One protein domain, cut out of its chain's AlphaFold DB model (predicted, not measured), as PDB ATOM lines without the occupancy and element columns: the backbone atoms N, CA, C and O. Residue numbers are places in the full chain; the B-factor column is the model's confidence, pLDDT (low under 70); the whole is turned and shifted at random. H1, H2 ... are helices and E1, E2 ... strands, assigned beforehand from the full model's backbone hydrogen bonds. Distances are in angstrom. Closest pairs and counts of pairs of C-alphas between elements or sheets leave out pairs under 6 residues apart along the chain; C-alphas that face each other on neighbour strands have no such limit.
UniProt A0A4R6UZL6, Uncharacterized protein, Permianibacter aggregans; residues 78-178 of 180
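AT A GLANCE: This is residues 78 to 178 of the 180 residues of an uncharacterized protein of Permianibacter aggregans (UniProt A0A4R6UZL6). A small, twisted sheet of four parallel strands has the long helix H1 along one face, its residues 84 to 92 near the strands, and the short helix H3 over the opposite face. Short H2 only grazes the sheet, and two long loops join E2 to H2 and E3 to H3. The 101 printed residues run E1 H1 E2 H2 E3 H3 E4, with sheet order E3 E2 E1 E4; the class is mixed, helices and strands, with under half of the residues in named elements. The whole is compact, with a radius of gyration of the C-alphas of 12.6 A and spans of 37 by 28 by 26 A.

HOW THE PARTS SIT: Inner strands E2, residues 105 to 109, and E1, residues 78 to 81, are parallel at 11 degrees, with N 107 and O 78 2.9 A apart. Edge strand E3, residues 145 to 149, is parallel to E2, with N 106 and O 145 at 2.8 A; edge strand E4, residues 174 to 177, is parallel to E1, with N 177 and O 79 at 2.8 A. H1, residues 84 to 99, is on the sheet at a height of 10.2 A, over E1 and E4, along the strands at 8 degrees to E1 on the local plane; the closest C-alphas of H1 and E4 are those of Gly 84 and Phe 177, 4.9 A apart. H3, residues 164 to 169, is on the opposite face at a height of 9.4 A. H2, residues 137 to 141, touches E3. E1, H1, E2 and E2, H2, E3 are strand-helix-strand units, two parallel neighbour strands with a helix between, and E3, H3, E4 is a split one, with E2 and E1 between its strands; the three crossovers are right-handed. In H1, H2 and H3 every O i to N i+4 pair is within hydrogen-bond range.

IN THESE COORDINATES: E1 begins at C-alpha 78 (-20.521, -3.443, 13.905). H1 is 22.0 A long, E2 13.7 A and E3 13.9 A. E4 ends at C-alpha 177 (-23.872, -2.202, 20.842).

THE WHOLE: The C-alphas farthest apart, of Gln 98 and Ala 152, are 37.2 A apart. The printed part has no cut, and no printed residue is under 70 in pLDDT.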
ATOM      1  N   LEU A  78     -19.646  -3.711  12.772       93.44
ATOM      2  CA  LEU A  78     -20.521  -3.443  13.905       93.44
ATOM      3  C   LEU A  78     -21.115  -4.753  14.397       93.44
ATOM      4  O   LEU A  78     -21.343  -5.685  13.622       93.44
ATOM      5  N   SER A  79     -21.413  -4.808  15.683       93.94
ATOM      6  CA  SER A  79     -22.166  -5.915  16.251       93.94
ATOM      7  C   SER A  79     -23.160  -5.440  17.288       93.94
ATOM      8  O   SER A  79     -22.973  -4.376  17.873       93.94
ATOM      9  N   SER A  80     -24.204  -6.221  17.522       93.81
ATOM     10  CA  SER A  80     -25.155  -5.954  18.596       93.81
ATOM     11  C   SER A  80     -25.724  -7.236  19.181       93.81
ATOM     12  O   SER A  80     -25.781  -8.259  18.493       93.81
ATOM     13  N   ASP A  81     -26.198  -7.157  20.415       92.38
ATOM     14  CA  ASP A  81     -27.121  -8.125  21.000       92.38
ATOM     15  C   ASP A  81     -28.543  -7.547  21.049       92.38
ATOM     16  O   ASP A  81     -28.716  -6.335  21.117       92.38
ATOM     17  N   ASN A  82     -29.564  -8.403  20.959       92.94
ATOM     18  CA  ASN A  82     -30.972  -8.095  21.235       92.94
ATOM     19  C   ASN A  82     -31.406  -6.678  20.782       92.94
ATOM     20  O   ASN A  82     -31.420  -6.366  19.590       92.94
ATOM     21  N   ASP A  83     -31.735  -5.806  21.738       94.38
ATOM     22  CA  ASP A  83     -32.197  -4.435  21.500       94.38
ATOM     23  C   ASP A  83     -31.068  -3.444  21.174       94.38
ATOM     24  O   ASP A  83     -31.325  -2.348  20.665       94.38
ATOM     25  N   GLY A  84     -29.808  -3.844  21.354       93.50
ATOM     26  CA  GLY A  84     -28.638  -3.119  20.868       93.50
ATOM     27  C   GLY A  84     -28.683  -2.881  19.356       93.50
ATOM     28  O   GLY A  84     -28.089  -1.917  18.871       93.50
ATOM     29  N   VAL A  85     -29.452  -3.681  18.602       94.69
ATOM     30  CA  VAL A  85     -29.689  -3.456  17.166       94.69
ATOM     31  C   VAL A  85     -30.294  -2.078  16.887       94.69
ATOM     32  O   VAL A  85     -29.966  -1.453  15.882       94.69
ATOM     33  N   PHE A  86     -31.136  -1.547  17.775       95.44
ATOM     34  CA  PHE A  86     -31.733  -0.225  17.590       95.44
ATOM     35  C   PHE A  86     -30.707   0.886  17.820       95.44
ATOM     36  O   PHE A  86     -30.647   1.831  17.032       95.44
ATOM     37  N   GLY A  87     -29.843   0.741  18.830       93.62
ATOM     38  CA  GLY A  87     -28.709   1.646  19.038       93.62
ATOM     39  C   GLY A  87     -27.740   1.626  17.852       93.62
ATOM     40  O   GLY A  87     -27.295   2.682  17.394       93.62
ATOM     41  N   LEU A  88     -27.493   0.438  17.289       94.19
ATOM     42  CA  LEU A  88     -26.715   0.249  16.067       94.19
ATOM     43  C   LEU A  88     -27.364   0.960  14.872       94.19
ATOM     44  O   LEU A  88     -26.675   1.663  14.134       94.19
ATOM     45  N   LEU A  89     -28.682   0.828  14.684       94.56
ATOM     46  CA  LEU A  89     -29.414   1.537  13.629       94.56
ATOM     47  C   LEU A  89     -29.326   3.056  13.804       94.56
ATOM     48  O   LEU A  89     -29.076   3.764  12.828       94.56
ATOM     49  N   CYS A  90     -29.459   3.557  15.032       94.06
ATOM     50  CA  CYS A  90     -29.320   4.980  15.341       94.06
ATOM     51  C   CYS A  90     -27.934   5.503  14.952       94.06
ATOM     52  O   CYS A  90     -27.812   6.532  14.275       94.06
ATOM     53  N   TRP A  91     -26.892   4.752  15.314       93.62
ATOM     54  CA  TRP A  91     -25.520   5.059  14.933       93.62
ATOM     55  C   TRP A  91     -25.335   5.036  13.414       93.62
ATOM     56  O   TRP A  91     -24.802   5.994  12.859       93.62
ATOM     57  N   LEU A  92     -25.847   4.014  12.720       93.12
ATOM     58  CA  LEU A  92     -25.779   3.907  11.258       93.12
ATOM     59  C   LEU A  92     -26.471   5.069  10.546       93.12
ATOM     60  O   LEU A  92     -25.915   5.615   9.592       93.12
ATOM     61  N   PHE A  93     -27.665   5.465  10.995       91.69
ATOM     62  CA  PHE A  93     -28.383   6.606  10.428       91.69
ATOM     63  C   PHE A  93     -27.538   7.879  10.506       91.69
ATOM     64  O   PHE A  93     -27.380   8.573   9.499       91.69
ATOM     65  N   ARG A  94     -26.958   8.160  11.676       89.62
ATOM     66  CA  ARG A  94     -26.114   9.341  11.882       89.62
ATOM     67  C   ARG A  94     -24.796   9.258  11.112       89.62
ATOM     68  O   ARG A  94     -24.418  10.227  10.461       89.62
ATOM     69  N   TYR A  95     -24.135   8.101  11.114       90.44
ATOM     70  CA  TYR A  95     -22.894   7.881  10.369       90.44
ATOM     71  C   TYR A  95     -23.099   8.130   8.869       90.44
ATOM     72  O   TYR A  95     -22.326   8.851   8.239       90.44
ATOM     73  N   ARG A  96     -24.190   7.607   8.296       88.94
ATOM     74  CA  ARG A  96     -24.542   7.838   6.887       88.94
ATOM     75  C   ARG A  96     -24.809   9.311   6.590       88.94
ATOM     76  O   ARG A  96     -24.378   9.788   5.545       88.94
ATOM     77  N   GLN A  97     -25.501  10.022   7.481       88.25
ATOM     78  CA  GLN A  97     -25.748  11.460   7.327       88.25
ATOM     79  C   GLN A  97     -24.450  12.273   7.358       88.25
ATOM     80  O   GLN A  97     -24.297  13.199   6.570       88.25
ATOM     81  N   GLN A  98     -23.516  11.915   8.240       87.81
ATOM     82  CA  GLN A  98     -22.273  12.658   8.421       87.81
ATOM     83  C   GLN A  98     -21.226  12.361   7.339       87.81
ATOM     84  O   GLN A  98     -20.550  13.277   6.879       87.81
ATOM     85  N   PHE A  99     -21.070  11.097   6.935       87.12
ATOM     86  CA  PHE A  99     -19.975  10.674   6.050       87.12
ATOM     87  C   PHE A  99     -20.418  10.269   4.643       87.12
ATOM     88  O   PHE A  99     -19.564  10.036   3.789       87.12
ATOM     89  N   GLY A 100     -21.724  10.128   4.385       85.94
ATOM     90  CA  GLY A 100     -22.237   9.673   3.088       85.94
ATOM     91  C   GLY A 100     -21.831   8.239   2.723       85.94
ATOM     92  O   GLY A 100     -21.860   7.872   1.552       85.94
ATOM     93  N   LYS A 101     -21.420   7.430   3.707       82.00
ATOM     94  CA  LYS A 101     -20.956   6.045   3.531       82.00
ATOM     95  C   LYS A 101     -21.627   5.119   4.535       82.00
ATOM     96  O   LYS A 101     -22.139   5.565   5.560       82.00
ATOM     97  N   THR A 102     -21.579   3.823   4.264       75.25
ATOM     98  CA  THR A 102     -21.949   2.774   5.217       75.25
ATOM     99  C   THR A 102     -20.718   2.025   5.704       75.25
ATOM    100  O   THR A 102     -19.813   1.772   4.907       75.25
ATOM    101  N   PRO A 103     -20.657   1.641   6.991       70.56
ATOM    102  CA  PRO A 103     -19.720   0.609   7.404       70.56
ATOM    103  C   PRO A 103     -20.116  -0.711   6.724       70.56
ATOM    104  O   PRO A 103     -21.299  -0.940   6.449       70.56
ATOM    105  N   PRO A 104     -19.150  -1.587   6.431       75.31
ATOM    106  CA  PRO A 104     -19.389  -2.646   5.467       75.31
ATOM    107  C   PRO A 104     -20.153  -3.841   6.051       75.31
ATOM    108  O   PRO A 104     -20.775  -4.574   5.281       75.31
ATOM    109  N   ARG A 105     -20.103  -4.085   7.374       91.44
ATOM    110  CA  ARG A 105     -20.563  -5.356   7.966       91.44
ATOM    111  C   ARG A 105     -21.226  -5.193   9.333       91.44
ATOM    112  O   ARG A 105     -20.716  -4.474  10.190       91.44
ATOM    113  N   VAL A 106     -22.330  -5.909   9.541       94.94
ATOM    114  CA  VAL A 106     -23.107  -5.943  10.787       94.94
ATOM    115  C   VAL A 106     -23.349  -7.391  11.222       94.94
ATOM    116  O   VAL A 106     -23.834  -8.210  10.445       94.94
ATOM    117  N   PHE A 107     -23.063  -7.704  12.481       95.31
ATOM    118  CA  PHE A 107     -23.290  -9.027  13.064       95.31
ATOM    119  C   PHE A 107     -24.178  -8.915  14.302       95.31
ATOM    120  O   PHE A 107     -23.780  -8.328  15.305       95.31
ATOM    121  N   CYS A 108     -25.381  -9.474  14.251       95.62
ATOM    122  CA  CYS A 108     -26.347  -9.359  15.340       95.62
ATOM    123  C   CYS A 108     -26.602 -10.718  15.983       95.62
ATOM    124  O   CYS A 108     -26.744 -11.725  15.286       95.62
ATOM    125  N   ALA A 109     -26.665 -10.748  17.305       95.56
ATOM    126  CA  ALA A 109     -27.105 -11.902  18.074       95.56
ATOM    127  C   ALA A 109     -28.442 -11.576  18.740       95.56
ATOM    128  O   ALA A 109     -28.605 -10.501  19.311       95.56
ATOM    129  N   PHE A 110     -29.398 -12.490  18.659       95.06
ATOM    130  CA  PHE A 110     -30.694 -12.349  19.311       95.06
ATOM    131  C   PHE A 110     -30.987 -13.604  20.119       95.06
ATOM    132  O   PHE A 110     -30.827 -14.717  19.623       95.06
ATOM    133  N   GLU A 111     -31.429 -13.413  21.354       93.00
ATOM    134  CA  GLU A 111     -31.898 -14.485  22.238       93.00
ATOM    135  C   GLU A 111     -33.431 -14.524  22.325       93.00
ATOM    136  O   GLU A 111     -34.013 -15.536  22.708       93.00
ATOM    137  N   GLN A 112     -34.081 -13.430  21.927       90.38
ATOM    138  CA  GLN A 112     -35.530 -13.249  21.902       90.38
ATOM    139  C   GLN A 112     -36.064 -13.109  20.470       90.38
ATOM    140  O   GLN A 112     -35.296 -13.016  19.511       90.38
ATOM    141  N   SER A 113     -37.393 -13.038  20.333       93.62
ATOM    142  CA  SER A 113     -38.075 -12.802  19.056       93.62
ATOM    143  C   SER A 113     -37.463 -11.640  18.272       93.62
ATOM    144  O   SER A 113     -37.212 -10.562  18.814       93.62
ATOM    145  N   LEU A 114     -37.262 -11.852  16.970       96.56
ATOM    146  CA  LEU A 114     -36.706 -10.830  16.091       96.56
ATOM    147  C   LEU A 114     -37.703  -9.669  15.905       96.56
ATOM    148  O   LEU A 114     -38.869  -9.915  15.586       96.56
ATOM    149  N   PRO A 115     -37.253  -8.402  15.986       96.12
ATOM    150  CA  PRO A 115     -38.117  -7.239  15.760       96.12
ATOM    151  C   PRO A 115     -38.501  -7.036  14.285       96.12
ATOM    152  O   PRO A 115     -39.234  -6.113  13.934       96.12
ATOM    153  N   PHE A 116     -38.017  -7.894  13.393       95.94
ATOM    154  CA  PHE A 116     -38.260  -7.870  11.958       95.94
ATOM    155  C   PHE A 116     -38.354  -9.306  11.435       95.94
ATOM    156  O   PHE A 116     -37.950 -10.259  12.100       95.94
ATOM    157  N   ARG A 117     -38.852  -9.465  10.209       96.19
ATOM    158  CA  ARG A 117     -38.797 -10.752   9.510       96.19
ATOM    159  C   ARG A 117     -37.459 -10.848   8.772       96.19
ATOM    160  O   ARG A 117     -37.231 -10.015   7.897       96.19
ATOM    161  N   PRO A 118     -36.561 -11.785   9.125       96.69
ATOM    162  CA  PRO A 118     -35.306 -11.943   8.402       96.69
ATOM    163  C   PRO A 118     -35.578 -12.376   6.959       96.69
ATOM    164  O   PRO A 118     -36.586 -13.028   6.676       96.69
ATOM    165  N   GLN A 119     -34.665 -12.030   6.055       96.25
ATOM    166  CA  GLN A 119     -34.725 -12.439   4.650       96.25
ATOM    167  C   GLN A 119     -33.385 -13.025   4.192       96.25
ATOM    168  O   GLN A 119     -32.355 -12.701   4.790       96.25
ATOM    169  N   PRO A 120     -33.364 -13.854   3.134       96.75
ATOM    170  CA  PRO A 120     -32.117 -14.241   2.486       96.75
ATOM    171  C   PRO A 120     -31.349 -13.004   1.998       96.75
ATOM    172  O   PRO A 120     -31.908 -12.157   1.301       96.75
ATOM    173  N   SER A 121     -30.077 -12.898   2.373       95.19
ATOM    174  CA  SER A 121     -29.202 -11.788   1.996       95.19
ATOM    175  C   SER A 121     -28.909 -11.793   0.500       95.19
ATOM    176  O   SER A 121     -28.641 -12.843  -0.087       95.19
ATOM    177  N   LYS A 122     -28.861 -10.602  -0.100       93.25
ATOM    178  CA  LYS A 122     -28.406 -10.399  -1.487       93.25
ATOM    179  C   LYS A 122     -26.877 -10.467  -1.628       93.25
ATOM    180  O   LYS A 122     -26.365 -10.459  -2.746       93.25
ATOM    181  N   PHE A 123     -26.143 -10.529  -0.512       91.56
ATOM    182  CA  PHE A 123     -24.680 -10.481  -0.472       91.56
ATOM    183  C   PHE A 123     -24.073 -11.799   0.003       91.56
ATOM    184  O   PHE A 123     -24.478 -12.359   1.025       91.56
ATOM    185  N   LEU A 124     -23.034 -12.253  -0.697       85.19
ATOM    186  CA  LEU A 124     -22.249 -13.424  -0.313       85.19
ATOM    187  C   LEU A 124     -21.153 -13.043   0.693       85.19
ATOM    188  O   LEU A 124     -20.487 -12.021   0.543       85.19
ATOM    189  N   THR A 125     -20.941 -13.896   1.695       85.69
ATOM    190  CA  THR A 125     -19.869 -13.777   2.701       85.69
ATOM    191  C   THR A 125     -19.079 -15.080   2.748       85.69
ATOM    192  O   THR A 125     -19.512 -16.004   3.439       85.69
ATOM    193  N   PRO A 126     -17.964 -15.191   2.004       83.69
ATOM    194  CA  PRO A 126     -17.166 -16.418   1.926       83.69
ATOM    195  C   PRO A 126     -16.647 -16.913   3.281       83.69
ATOM    196  O   PRO A 126     -16.392 -18.100   3.453       83.69
ATOM    197  N   GLU A 127     -16.489 -16.007   4.241       83.75
ATOM    198  CA  GLU A 127     -16.006 -16.290   5.591       83.75
ATOM    199  C   GLU A 127     -17.040 -16.969   6.507       83.75
ATOM    200  O   GLU A 127     -16.707 -17.324   7.636       83.75
ATOM    201  N   LEU A 128     -18.283 -17.145   6.048       87.81
ATOM    202  CA  LEU A 128     -19.359 -17.765   6.819       87.81
ATOM    203  C   LEU A 128     -19.880 -19.046   6.168       87.81
ATOM    204  O   LEU A 128     -19.809 -19.192   4.945       87.81
ATOM    205  N   PRO A 129     -20.461 -19.966   6.963       90.38
ATOM    206  CA  PRO A 129     -21.097 -21.152   6.414       90.38
ATOM    207  C   PRO A 129     -22.175 -20.785   5.373       90.38
ATOM    208  O   PRO A 129     -22.947 -19.855   5.611       90.38
ATOM    209  N   PRO A 130     -22.306 -21.533   4.257       90.31
ATOM    210  CA  PRO A 130     -23.229 -21.188   3.166       90.31
ATOM    211  C   PRO A 130     -24.710 -21.123   3.551       90.31
ATOM    212  O   PRO A 130     -25.500 -20.516   2.837       90.31
ATOM    213  N   HIS A 131     -25.101 -21.764   4.656       91.62
ATOM    214  CA  HIS A 131     -26.469 -21.725   5.166       91.62
ATOM    215  C   HIS A 131     -26.758 -20.472   6.007       91.62
ATOM    216  O   HIS A 131     -27.921 -20.197   6.281       91.62
ATOM    217  N   VAL A 132     -25.739 -19.697   6.402       95.31
ATOM    218  CA  VAL A 132     -25.888 -18.491   7.230       95.31
ATOM    219  C   VAL A 132     -26.111 -17.281   6.324       95.31
ATOM    220  O   VAL A 132     -25.202 -16.498   6.036       95.31
ATOM    221  N   ILE A 133     -27.340 -17.166   5.829       96.25
ATOM    222  CA  ILE A 133     -27.757 -16.158   4.844       96.25
ATOM    223  C   ILE A 133     -28.871 -15.236   5.341       96.25
ATOM    224  O   ILE A 133     -29.296 -14.364   4.592       96.25
ATOM    225  N   ALA A 134     -29.358 -15.394   6.572       96.81
ATOM    226  CA  ALA A 134     -30.355 -14.498   7.140       96.81
ATOM    227  C   ALA A 134     -29.756 -13.103   7.359       96.81
ATOM    228  O   ALA A 134     -28.728 -12.941   8.026       96.81
ATOM    229  N   ALA A 135     -30.435 -12.100   6.812       97.00
ATOM    230  CA  ALA A 135     -30.082 -10.694   6.903       97.00
ATOM    231  C   ALA A 135     -31.217  -9.861   7.502       97.00
ATOM    232  O   ALA A 135     -32.395 -10.234   7.467       97.00
ATOM    233  N   ILE A 136     -30.836  -8.695   8.025       96.69
ATOM    234  CA  ILE A 136     -31.763  -7.645   8.442       96.69
ATOM    235  C   ILE A 136     -32.210  -6.902   7.174       96.69
ATOM    236  O   ILE A 136     -31.354  -6.281   6.536       96.69
ATOM    237  N   PRO A 137     -33.508  -6.913   6.803       95.75
ATOM    238  CA  PRO A 137     -33.956  -6.385   5.511       95.75
ATOM    239  C   PRO A 137     -33.516  -4.945   5.236       95.75
ATOM    240  O   PRO A 137     -32.955  -4.660   4.182       95.75
ATOM    241  N   LEU A 138     -33.666  -4.061   6.229       94.00
ATOM    242  CA  LEU A 138     -33.281  -2.653   6.117       94.00
ATOM    243  C   LEU A 138     -31.785  -2.471   5.812       94.00
ATOM    244  O   LEU A 138     -31.414  -1.588   5.045       94.00
ATOM    245  N   LEU A 139     -30.925  -3.299   6.412       95.31
ATOM    246  CA  LEU A 139     -29.480  -3.230   6.193       95.31
ATOM    247  C   LEU A 139     -29.109  -3.756   4.807       95.31
ATOM    248  O   LEU A 139     -28.298  -3.137   4.120       95.31
ATOM    249  N   ASP A 140     -29.739  -4.850   4.383       94.25
ATOM    250  CA  ASP A 140     -29.530  -5.446   3.063       94.25
ATOM    251  C   ASP A 140     -29.944  -4.460   1.949       94.25
ATOM    252  O   ASP A 140     -29.192  -4.242   1.000       94.25
ATOM    253  N   ASP A 141     -31.071  -3.756   2.111       93.06
ATOM    254  CA  ASP A 141     -31.517  -2.705   1.182       93.06
ATOM    255  C   ASP A 141     -30.592  -1.479   1.158       93.06
ATOM    256  O   ASP A 141     -30.494  -0.776   0.152       93.06
ATOM    257  N   TRP A 142     -29.868  -1.225   2.247       92.50
ATOM    258  CA  TRP A 142     -28.855  -0.171   2.321       92.50
ATOM    259  C   TRP A 142     -27.484  -0.585   1.788       92.50
ATOM    260  O   TRP A 142     -26.559   0.235   1.828       92.50
ATOM    261  N   GLY A 143     -27.339  -1.822   1.313       91.75
ATOM    262  CA  GLY A 143     -26.069  -2.370   0.852       91.75
ATOM    263  C   GLY A 143     -25.104  -2.732   1.982       91.75
ATOM    264  O   GLY A 143     -23.894  -2.751   1.768       91.75
ATOM    265  N   ILE A 144     -25.614  -2.966   3.193       93.00
ATOM    266  CA  ILE A 144     -24.825  -3.369   4.360       93.00
ATOM    267  C   ILE A 144     -24.966  -4.873   4.545       93.00
ATOM    268  O   ILE A 144     -26.059  -5.393   4.784       93.00
ATOM    269  N   VAL A 145     -23.836  -5.577   4.501       93.69
ATOM    270  CA  VAL A 145     -23.806  -7.017   4.752       93.69
ATOM    271  C   VAL A 145     -24.162  -7.264   6.215       93.69
ATOM    272  O   VAL A 145     -23.445  -6.812   7.107       93.69
ATOM    273  N   SER A 146     -25.255  -7.986   6.472       95.62
ATOM    274  CA  SER A 146     -25.693  -8.311   7.832       95.62
ATOM    275  C   SER A 146     -25.906  -9.804   8.048       95.62
ATOM    276  O   SER A 146     -26.303 -10.518   7.125       95.62
ATOM    277  N   ARG A 147     -25.605 -10.287   9.258       95.81
ATOM    278  CA  ARG A 147     -25.744 -11.699   9.642       95.81
ATOM    279  C   ARG A 147     -26.333 -11.827  11.034       95.81
ATOM    280  O   ARG A 147     -26.032 -11.021  11.914       95.81
ATOM    281  N   ILE A 148     -27.184 -12.834  11.200       96.69
ATOM    282  CA  ILE A 148     -28.007 -13.017  12.393       96.69
ATOM    283  C   ILE A 148     -27.676 -14.357  13.042       96.69
ATOM    284  O   ILE A 148     -27.653 -15.388  12.372       96.69
ATOM    285  N   ALA A 149     -27.406 -14.326  14.344       96.12
ATOM    286  CA  ALA A 149     -27.293 -15.503  15.185       96.12
ATOM    287  C   ALA A 149     -28.530 -15.589  16.076       96.12
ATOM    288  O   ALA A 149     -28.937 -14.580  16.658       96.12
ATOM    289  N   HIS A 150     -29.134 -16.772  16.159       95.94
ATOM    290  CA  HIS A 150     -30.338 -17.004  16.945       95.94
ATOM    291  C   HIS A 150     -30.399 -18.464  17.433       95.94
ATOM    292  O   HIS A 150     -30.361 -19.373  16.602       95.94
ATOM    293  N   PRO A 151     -30.570 -18.725  18.743       94.38
ATOM    294  CA  PRO A 151     -30.449 -20.070  19.316       94.38
ATOM    295  C   PRO A 151     -31.586 -21.020  18.920       94.38
ATOM    296  O   PRO A 151     -31.420 -22.233  18.946       94.38
ATOM    297  N   ALA A 152     -32.744 -20.484  18.529       93.06
ATOM    298  CA  ALA A 152     -33.889 -21.286  18.086       93.06
ATOM    299  C   ALA A 152     -33.743 -21.915  16.680       93.06
ATOM    300  O   ALA A 152     -34.721 -22.458  16.173       93.06
ATOM    301  N   GLY A 153     -32.578 -21.811  16.028       88.06
ATOM    302  CA  GLY A 153     -32.335 -22.447  14.727       88.06
ATOM    303  C   GLY A 153     -33.213 -21.912  13.593       88.06
ATOM    304  O   GLY A 153     -33.743 -22.674  12.785       88.06
ATOM    305  N   LEU A 154     -33.432 -20.593  13.562       94.50
ATOM    306  CA  LEU A 154     -34.251 -19.962  12.525       94.50
ATOM    307  C   LEU A 154     -33.597 -20.122  11.138       94.50
ATOM    308  O   LEU A 154     -32.372 -20.029  11.033       94.50
ATOM    309  N   PRO A 155     -34.380 -20.296  10.055       95.12
ATOM    310  CA  PRO A 155     -33.829 -20.472   8.715       95.12
ATOM    311  C   PRO A 155     -32.861 -19.354   8.324       95.12
ATOM    312  O   PRO A 155     -33.190 -18.170   8.394       95.12
ATOM    313  N   GLY A 156     -31.665 -19.739   7.885       95.56
ATOM    314  CA  GLY A 156     -30.633 -18.800   7.459       95.56
ATOM    315  C   GLY A 156     -29.810 -18.183   8.596       95.56
ATOM    316  O   GLY A 156     -28.813 -17.521   8.310       95.56
ATOM    317  N   CYS A 157     -30.200 -18.344   9.861       96.12
ATOM    318  CA  CYS A 157     -29.441 -17.824  10.997       96.12
ATOM    319  C   CYS A 157     -28.286 -18.759  11.371       96.12
ATOM    320  O   CYS A 157     -28.259 -19.931  11.006       96.12
ATOM    321  N   HIS A 158     -27.327 -18.227  12.124       95.62
ATOM    322  CA  HIS A 158     -26.340 -19.036  12.828       95.62
ATOM    323  C   HIS A 158     -26.913 -19.504  14.177       95.62
ATOM    324  O   HIS A 158     -27.447 -18.691  14.929       95.62
ATOM    325  N   ASP A 159     -26.749 -20.777  14.532       92.56
ATOM    326  CA  ASP A 159     -27.392 -21.344  15.732       92.56
ATOM    327  C   ASP A 159     -26.730 -20.919  17.053       92.56
ATOM    328  O   ASP A 159     -27.341 -20.956  18.113       92.56
ATOM    329  N   GLN A 160     -25.460 -20.516  17.008       89.25
ATOM    330  CA  GLN A 160     -24.701 -20.085  18.189       89.25
ATOM    331  C   GLN A 160     -24.750 -18.555  18.384       89.25
ATOM    332  O   GLN A 160     -24.192 -17.842  17.547       89.25
ATOM    333  N   PRO A 161     -25.319 -18.022  19.484       81.94
ATOM    334  CA  PRO A 161     -25.362 -16.575  19.758       81.94
ATOM    335  C   PRO A 161     -23.982 -15.909  19.871       81.94
ATOM    336  O   PRO A 161     -23.817 -14.735  19.550       81.94
ATOM    337  N   ASN A 162     -22.960 -16.662  20.285       85.19
ATOM    338  CA  ASN A 162     -21.580 -16.189  20.420       85.19
ATOM    339  C   ASN A 162     -20.734 -16.352  19.141       85.19
ATOM    340  O   ASN A 162     -19.539 -16.055  19.169       85.19
ATOM    341  N   ALA A 163     -21.327 -16.785  18.022       85.06
ATOM    342  CA  ALA A 163     -20.612 -17.093  16.777       85.06
ATOM    343  C   ALA A 163     -19.740 -15.951  16.249       85.06
ATOM    344  O   ALA A 163     -18.742 -16.170  15.564       85.06
ATOM    345  N   TRP A 164     -20.105 -14.715  16.578       88.62
ATOM    346  CA  TRP A 164     -19.425 -13.531  16.079       88.62
ATOM    347  C   TRP A 164     -18.106 -13.247  16.782       88.62
ATOM    348  O   TRP A 164     -17.318 -12.489  16.235       88.62
ATOM    349  N   GLN A 165     -17.812 -13.847  17.940       84.88
ATOM    350  CA  GLN A 165     -16.608 -13.516  18.713       84.88
ATOM    351  C   GLN A 165     -15.318 -13.719  17.906       84.88
ATOM    352  O   GLN A 165     -14.531 -12.782  17.757       84.88
ATOM    353  N   SER A 166     -15.131 -14.909  17.327       82.94
ATOM    354  CA  SER A 166     -13.942 -15.230  16.525       82.94
ATOM    355  C   SER A 166     -13.871 -14.409  15.239       82.94
ATOM    356  O   SER A 166     -12.790 -14.003  14.823       82.94
ATOM    357  N   LEU A 167     -15.021 -14.121  14.624       85.00
ATOM    358  CA  LEU A 167     -15.080 -13.325  13.401       85.00
ATOM    359  C   LEU A 167     -14.752 -11.853  13.676       85.00
ATOM    360  O   LEU A 167     -13.942 -11.260  12.975       85.00
ATOM    361  N   LEU A 168     -15.334 -11.277  14.729       86.06
ATOM    362  CA  LEU A 168     -15.106  -9.900  15.164       86.06
ATOM    363  C   LEU A 168     -13.662  -9.664  15.617       86.06
ATOM    364  O   LEU A 168     -13.175  -8.542  15.496       86.06
ATOM    365  N   ALA A 169     -12.952 -10.695  16.082       86.00
ATOM    366  CA  ALA A 169     -11.527 -10.597  16.394       86.00
ATOM    367  C   ALA A 169     -10.667 -10.234  15.166       86.00
ATOM    368  O   ALA A 169      -9.635  -9.584  15.323       86.00
ATOM    369  N   ALA A 170     -11.110 -10.572  13.948       85.06
ATOM    370  CA  ALA A 170     -10.442 -10.177  12.704       85.06
ATOM    371  C   ALA A 170     -10.657  -8.693  12.333       85.06
ATOM    372  O   ALA A 170     -10.014  -8.187  11.413       85.06
ATOM    373  N   TYR A 171     -11.540  -7.985  13.047       84.94
ATOM    374  CA  TYR A 171     -11.903  -6.591  12.796       84.94
ATOM    375  C   TYR A 171     -11.484  -5.717  13.994       84.94
ATOM    376  O   TYR A 171     -12.230  -5.595  14.972       84.94
ATOM    377  N   PRO A 172     -10.276  -5.118  13.975       77.31
ATOM    378  CA  PRO A 172      -9.763  -4.358  15.115       77.31
ATOM    379  C   PRO A 172     -10.561  -3.072  15.382       77.31
ATOM    380  O   PRO A 172     -10.769  -2.725  16.541       77.31
ATOM    381  N   ALA A 173     -11.060  -2.412  14.334       84.25
ATOM    382  CA  ALA A 173     -11.911  -1.229  14.430       84.25
ATOM    383  C   ALA A 173     -13.392  -1.635  14.389       84.25
ATOM    384  O   ALA A 173     -14.012  -1.720  13.325       84.25
ATOM    385  N   ARG A 174     -13.959  -1.921  15.565       87.81
ATOM    386  CA  ARG A 174     -15.340  -2.396  15.699       87.81
ATOM    387  C   ARG A 174     -16.074  -1.747  16.860       87.81
ATOM    388  O   ARG A 174     -15.475  -1.463  17.894       87.81
ATOM    389  N   TYR A 175     -17.389  -1.627  16.713       88.44
ATOM    390  CA  TYR A 175     -18.287  -1.323  17.825       88.44
ATOM    391  C   TYR A 175     -19.166  -2.523  18.161       88.44
ATOM    392  O   TYR A 175     -19.570  -3.298  17.288       88.44
ATOM    393  N   HIS A 176     -19.469  -2.654  19.446       89.62
ATOM    394  CA  HIS A 176     -20.436  -3.608  19.956       89.62
ATOM    395  C   HIS A 176     -21.501  -2.845  20.741       89.62
ATOM    396  O   HIS A 176     -21.198  -2.211  21.748       89.62
ATOM    397  N   PHE A 177     -22.731  -2.871  20.238       90.19
ATOM    398  CA  PHE A 177     -23.872  -2.202  20.842       90.19
ATOM    399  C   PHE A 177     -24.550  -3.165  21.797       90.19
ATOM    400  O   PHE A 177     -25.095  -4.179  21.358       90.19
ATOM    401  N   ARG A 178     -24.521  -2.807  23.078       86.25
ATOM    402  CA  ARG A 178     -25.292  -3.469  24.123       86.25
ATOM    403  C   ARG A 178     -26.432  -2.585  24.557       86.25
ATOM    404  O   ARG A 178     -26.286  -1.362  24.594       86.25
TER     405      ARG A 178